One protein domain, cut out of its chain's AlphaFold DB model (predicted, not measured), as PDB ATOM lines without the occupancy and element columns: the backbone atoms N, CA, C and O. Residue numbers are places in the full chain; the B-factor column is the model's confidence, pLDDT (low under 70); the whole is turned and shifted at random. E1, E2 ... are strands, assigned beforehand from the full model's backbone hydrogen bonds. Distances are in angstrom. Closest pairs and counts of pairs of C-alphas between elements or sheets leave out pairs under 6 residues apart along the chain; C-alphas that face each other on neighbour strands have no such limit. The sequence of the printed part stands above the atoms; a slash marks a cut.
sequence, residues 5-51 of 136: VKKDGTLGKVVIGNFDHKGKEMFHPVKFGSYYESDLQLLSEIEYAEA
ATOM      1  N   VAL A   5     -20.640  33.591 -29.222       95.56
ATOM      2  CA  VAL A   5     -20.848  32.173 -28.909       95.56
ATOM      3  C   VAL A   5     -20.447  31.888 -27.466       95.56
ATOM      4  O   VAL A   5     -19.721  32.666 -26.834       95.56
ATOM      5  N   LYS A   6     -20.925  30.764 -26.936       95.81
ATOM      6  CA  LYS A   6     -20.684  30.330 -25.561       95.81
ATOM      7  C   LYS A   6     -19.981  28.981 -25.542       95.81
ATOM      8  O   LYS A   6     -20.515  28.001 -26.051       95.81
ATOM      9  N   LYS A   7     -18.811  28.933 -24.912       93.38
ATOM     10  CA  LYS A   7     -17.988  27.734 -24.734       93.38
ATOM     11  C   LYS A   7     -17.717  27.525 -23.252       93.38
ATOM     12  O   LYS A   7     -17.190  28.428 -22.612       93.38
ATOM     13  N   ASP A   8     -18.065  26.363 -22.701       91.88
ATOM     14  CA  ASP A   8     -17.807  26.015 -21.291       91.88
ATOM     15  C   ASP A   8     -18.269  27.109 -20.299       91.88
ATOM     16  O   ASP A   8     -17.585  27.451 -19.337       91.88
ATOM     17  N   GLY A   9     -19.411  27.750 -20.583       90.25
ATOM     18  CA  GLY A   9     -19.935  28.879 -19.798       90.25
ATOM     19  C   GLY A   9     -19.258  30.237 -20.049       90.25
ATOM     20  O   GLY A   9     -19.767  31.261 -19.593       90.25
ATOM     21  N   THR A  10     -18.170  30.275 -20.817       94.00
ATOM     22  CA  THR A  10     -17.451  31.489 -21.219       94.00
ATOM     23  C   THR A  10     -18.028  32.059 -22.510       94.00
ATOM     24  O   THR A  10     -18.193  31.348 -23.500       94.00
ATOM     25  N   LEU A  11     -18.319  33.359 -22.512       96.19
ATOM     26  CA  LEU A  11     -18.745  34.082 -23.710       96.19
ATOM     27  C   LEU A  11     -17.533  34.555 -24.506       96.19
ATOM     28  O   LEU A  11     -16.521  34.957 -23.932       96.19
ATOM     29  N   GLY A  12     -17.660  34.563 -25.825       95.00
ATOM     30  CA  GLY A  12     -16.636  35.081 -26.717       95.00
ATOM     31  C   GLY A  12     -17.208  35.468 -28.068       95.00
ATOM     32  O   GLY A  12     -18.319  35.080 -28.425       95.00
ATOM     33  N   LYS A  13     -16.436  36.244 -28.819       93.56
ATOM     34  CA  LYS A  13     -16.751  36.603 -30.201       93.56
ATOM     35  C   LYS A  13     -16.069  35.634 -31.161       93.56
ATOM     36  O   LYS A  13     -14.947  35.186 -30.917       93.56
ATOM     37  N   VAL A  14     -16.721  35.380 -32.284       94.25
ATOM     38  CA  VAL A  14     -16.111  34.725 -33.438       94.25
ATOM     39  C   VAL A  14     -15.226  35.734 -34.167       94.25
ATOM     40  O   VAL A  14     -15.675  36.827 -34.533       94.25
ATOM     41  N   VAL A  15     -13.964  35.371 -34.379       92.56
ATOM     42  CA  VAL A  15     -13.006  36.132 -35.192       92.56
ATOM     43  C   VAL A  15     -12.487  35.277 -36.341       92.56
ATOM     44  O   VAL A  15     -12.519  34.054 -36.272       92.56
ATOM     45  N   ILE A  16     -12.017  35.927 -37.404       93.06
ATOM     46  CA  ILE A  16     -11.403  35.245 -38.546       93.06
ATOM     47  C   ILE A  16      -9.886  35.318 -38.395       93.06
ATOM     48  O   ILE A  16      -9.344  36.415 -38.234       93.06
ATOM     49  N   GLY A  17      -9.222  34.163 -38.448       92.00
ATOM     50  CA  GLY A  17      -7.764  34.077 -38.467       92.00
ATOM     51  C   GLY A  17      -7.184  34.751 -39.712       92.00
ATOM     52  O   GLY A  17      -7.792  34.740 -40.787       92.00
ATOM     53  N   ASN A  18      -6.002  35.348 -39.577       89.12
ATOM     54  CA  ASN A  18      -5.332  36.111 -40.630       89.12
ATOM     55  C   ASN A  18      -4.027  35.454 -41.107       89.12
ATOM     56  O   ASN A  18      -3.650  35.668 -42.264       89.12
ATOM     57  N   PHE A  19      -3.362  34.664 -40.257       86.75
ATOM     58  CA  PHE A  19      -2.045  34.079 -40.521       86.75
ATOM     59  C   PHE A  19      -2.119  32.552 -40.669       86.75
ATOM     60  O   PHE A  19      -2.577  32.063 -41.703       86.75
ATOM     61  N   ASP A  20      -1.686  31.799 -39.656       85.31
ATOM     62  CA  ASP A  20      -1.612  30.332 -39.678       85.31
ATOM     63  C   ASP A  20      -2.995  29.680 -39.835       85.31
ATOM     64  O   ASP A  20      -3.140  28.603 -40.417       85.31
ATOM     65  N   HIS A  21      -4.039  30.378 -39.389       89.75
ATOM     66  CA  HIS A  21      -5.435  29.973 -39.487       89.75
ATOM     67  C   HIS A  21      -6.228  30.881 -40.432       89.75
ATOM     68  O   HIS A  21      -7.426  31.089 -40.237       89.75
ATOM     69  N   LYS A  22      -5.580  31.425 -41.472       93.69
ATOM     70  CA  LYS A  22      -6.207  32.356 -42.421       93.69
ATOM     71  C   LYS A  22      -7.570  31.869 -42.919       93.69
ATOM     72  O   LYS A  22      -7.683  30.808 -43.531       93.69
ATOM     73  N   GLY A  23      -8.597  32.689 -42.702       92.69
ATOM     74  CA  GLY A  23      -9.968  32.419 -43.142       92.69
ATOM     75  C   GLY A  23     -10.746  31.433 -42.267       92.69
ATOM     76  O   GLY A  23     -11.917  31.197 -42.547       92.69
ATOM     77  N   LYS A  24     -10.135  30.870 -41.218       94.19
ATOM     78  CA  LYS A  24     -10.817  29.991 -40.264       94.19
ATOM     79  C   LYS A  24     -11.449  30.803 -39.138       94.19
ATOM     80  O   LYS A  24     -10.907  31.822 -38.712       94.19
ATOM     81  N   GLU A  25     -12.587  30.328 -38.651       94.88
ATOM     82  CA  GLU A  25     -13.288  30.916 -37.514       94.88
ATOM     83  C   GLU A  25     -12.656  30.459 -36.197       94.88
ATOM     84  O   GLU A  25     -12.403  29.271 -35.979       94.88
ATOM     85  N   MET A  26     -12.405  31.415 -35.308       94.56
ATOM     86  CA  MET A  26     -11.745  31.193 -34.027       94.56
ATOM     87  C   MET A  26     -12.551  31.817 -32.891       94.56
ATOM     88  O   MET A  26     -13.175  32.871 -33.052       94.56
ATOM     89  N   PHE A  27     -12.519  31.173 -31.730       95.31
ATOM     90  CA  PHE A  27     -13.154  31.653 -30.512       95.31
ATOM     91  C   PHE A  27     -12.234  32.625 -29.774       95.31
ATOM     92  O   PHE A  27     -11.158  32.244 -29.314       95.31
ATOM     93  N   HIS A  28     -12.684  33.871 -29.623       94.00
ATOM     94  CA  HIS A  28     -12.004  34.893 -28.837       94.00
ATOM     95  C   HIS A  28     -12.833  35.224 -27.589       94.00
ATOM     96  O   HIS A  28     -13.859  35.905 -27.708       94.00
ATOM     97  N   PRO A  29     -12.407  34.804 -26.385       93.94
ATOM     98  CA  PRO A  29     -13.182  35.028 -25.171       93.94
ATOM     99  C   PRO A  29     -13.339  36.524 -24.852       93.94
ATOM    100  O   PRO A  29     -12.528  37.363 -25.253       93.94
ATOM    101  N   VAL A  30     -14.416  36.875 -24.150       92.56
ATOM    102  CA  VAL A  30     -14.642  38.240 -23.651       92.56
ATOM    103  C   VAL A  30     -13.560  38.624 -22.641       92.56
ATOM    104  O   VAL A  30     -13.063  37.761 -21.918       92.56
ATOM    105  N   LYS A  31     -13.173  39.908 -22.594       85.88
ATOM    106  CA  LYS A  31     -12.047  40.410 -21.775       85.88
ATOM    107  C   LYS A  31     -10.696  39.730 -22.042       85.88
ATOM    108  O   LYS A  31      -9.748  39.939 -21.286       85.88
ATOM    109  N   PHE A  32     -10.571  38.956 -23.116       77.69
ATOM    110  CA  PHE A  32      -9.273  38.474 -23.564       77.69
ATOM    111  C   PHE A  32      -8.484  39.684 -24.064       77.69
ATOM    112  O   PHE A  32      -8.954  40.400 -24.950       77.69
ATOM    113  N   GLY A  33      -7.372  39.983 -23.391       78.69
ATOM    114  CA  GLY A  33      -6.555  41.169 -23.643       78.69
ATOM    115  C   GLY A  33      -5.827  41.104 -24.987       78.69
ATOM    116  O   GLY A  33      -6.351  40.613 -25.983       78.69
ATOM    117  N   SER A  34      -4.592  41.598 -25.031       83.81
ATOM    118  CA  SER A  34      -3.725  41.346 -26.187       83.81
ATOM    119  C   SER A  34      -3.545  39.841 -26.390       83.81
ATOM    120  O   SER A  34      -3.337  39.118 -25.417       83.81
ATOM    121  N   TYR A  35      -3.598  39.388 -27.641       84.44
ATOM    122  CA  TYR A  35      -3.488  37.974 -27.985       84.44
ATOM    123  C   TYR A  35      -2.670  37.750 -29.251       84.44
ATOM    124  O   TYR A  35      -2.639  38.607 -30.139       84.44
ATOM    125  N   TYR A  36      -2.063  36.569 -29.344       87.81
ATOM    126  CA  TYR A  36      -1.617  36.002 -30.608       87.81
ATOM    127  C   TYR A  36      -2.690  35.071 -31.162       87.81
ATOM    128  O   TYR A  36      -3.454  34.455 -30.424       87.81
ATOM    129  N   GLU A  37      -2.748  34.942 -32.486       86.94
ATOM    130  CA  GLU A  37      -3.695  34.035 -33.145       86.94
ATOM    131  C   GLU A  37      -3.537  32.585 -32.657       86.94
ATOM    132  O   GLU A  37      -4.529  31.881 -32.505       86.94
ATOM    133  N   SER A  38      -2.310  32.169 -32.329       88.44
ATOM    134  CA  SER A  38      -2.001  30.856 -31.749       88.44
ATOM    135  C   SER A  38      -2.642  30.600 -30.383       88.44
ATOM    136  O   SER A  38      -2.740  29.446 -29.977       88.44
ATOM    137  N   ASP A  39      -3.060  31.650 -29.671       90.25
ATOM    138  CA  ASP A  39      -3.706  31.534 -28.361       90.25
ATOM    139  C   ASP A  39      -5.216  31.261 -28.486       90.25
ATOM    140  O   ASP A  39      -5.879  30.936 -27.498       90.25
ATOM    141  N   LEU A  40      -5.781  31.416 -29.690       92.75
ATOM    142  CA  LEU A  40      -7.201  31.214 -29.953       92.75
ATOM    143  C   LEU A  40      -7.493  29.773 -30.373       92.75
ATOM    144  O   LEU A  40      -6.704  29.115 -31.046       92.75
ATOM    145  N   GLN A  41      -8.687  29.300 -30.024       93.94
ATOM    146  CA  GLN A  41      -9.154  27.967 -30.399       93.94
ATOM    147  C   GLN A  41      -9.971  28.029 -31.688       93.94
ATOM    148  O   GLN A  41     -10.814  28.914 -31.850       93.94
ATOM    149  N   LEU A  42      -9.750  27.080 -32.596       95.06
ATOM    150  CA  LEU A  42     -10.563  26.931 -33.800       95.06
ATOM    151  C   LEU A  42     -11.983  26.507 -33.428       95.06
ATOM    152  O   LEU A  42     -12.169  25.524 -32.716       95.06
ATOM    153  N   LEU A  43     -12.991  27.207 -33.955       94.38
ATOM    154  CA  LEU A  43     -14.397  26.886 -33.680       94.38
ATOM    155  C   LEU A  43     -14.810  25.513 -34.213       94.38
ATOM    156  O   LEU A  43     -15.675  24.871 -33.634       94.38
ATOM    157  N   SER A  44     -14.158  25.039 -35.275       93.94
ATOM    158  CA  SER A  44     -14.363  23.693 -35.816       93.94
ATOM    159  C   SER A  44     -13.846  22.570 -34.913       93.94
ATOM    160  O   SER A  44     -14.147  21.410 -35.167       93.94
ATOM    161  N   GLU A  45     -13.029  22.893 -33.909       94.75
ATOM    162  CA  GLU A  45     -12.358  21.922 -33.033       94.75
ATOM    163  C   GLU A  45     -12.904  21.944 -31.600       94.75
ATOM    164  O   GLU A  45     -12.397  21.240 -30.728       94.75
ATOM    165  N   ILE A  46     -13.933  22.753 -31.342       94.56
ATOM    166  CA  ILE A  46     -14.524  22.934 -30.016       94.56
ATOM    167  C   ILE A  46     -16.041  22.816 -30.090       94.56
ATOM    168  O   ILE A  46     -16.670  23.195 -31.077       94.56
ATOM    169  N   GLU A  47     -16.643  22.339 -29.007       95.94
ATOM    170  CA  GLU A  47     -18.085  22.446 -28.817       95.94
ATOM    171  C   GLU A  47     -18.439  23.848 -28.312       95.94
ATOM    172  O   GLU A  47     -17.769  24.408 -27.439       95.94
ATOM    173  N   TYR A  48     -19.499  24.430 -28.866       95.31
ATOM    174  CA  TYR A  48     -20.017  25.727 -28.452       95.31
ATOM    175  C   TYR A  48     -21.527  25.799 -28.681       95.31
ATOM    176  O   TYR A  48     -22.101  25.033 -29.455       95.31
ATOM    177  N   ALA A  49     -22.170  26.750 -28.012       94.75
ATOM    178  CA  ALA A  49     -23.557  27.117 -28.246       94.75
ATOM    179  C   ALA A  49     -23.642  28.511 -28.878       94.75
ATOM    180  O   ALA A  49     -22.840  29.399 -28.569       94.75
ATOM    181  N   GLU A  50     -24.636  28.718 -29.740       92.00
ATOM    182  CA  GLU A  50     -24.978  30.054 -30.228       92.00
ATOM    183  C   GLU A  50     -25.481  30.934 -29.075       92.00
ATOM    184  O   GLU A  50     -26.232  30.479 -28.207       92.00
ATOM    185  N   ALA A  51     -25.069  32.203 -29.062       92.94
ATOM    186  CA  ALA A  51     -25.512  33.151 -28.048       92.94
ATOM    187  C   ALA A  51     -26.985  33.529 -28.237       92.94
ATOM    188  O   ALA A  51     -27.419  33.912 -29.327       92.94
TER     189      ALA A  51
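Overview. This is residues 5 to 51 of the 136 residues of an uncharacterized protein of Clostridium tagluense (UniProt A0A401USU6). What shows first? There is little regular structure: a meander of three strands, each the antiparallel neighbour of the one before, and residues 30 to 51 loop from E3 round to E1, pairing shortly with both. What composes it? Of 47 printed residues, 15 are in E1, E2 and E3, in that order across the sheet; the class is all strand. It is compact, radius of gyration of the C-alphas 10.0 A, spanning 27 by 22 by 13 A.

Arrangement. What pairs first? E1, residues 5 to 7, and E2, residues 10 to 16, form a hairpin, with N 5 and O 12 within hydrogen-bond range at 2.9 A. What next? E2 and E3, residues 25 to 29, form another, N 13 and O 28 at 2.8 A.

Along the chain. Where does E1 begin? C-alpha 5 is at (-20.848, 32.173, -28.909). Where does E3 end? C-alpha 29 is at (-13.182, 35.028, -25.171).

Size, cuts and confidence. How large? The farthest C-alphas, Gly 9 and Phe 19, are 27.9 A apart. Any cut? The printed part has no cut; no printed residue is under 70 in pLDDT.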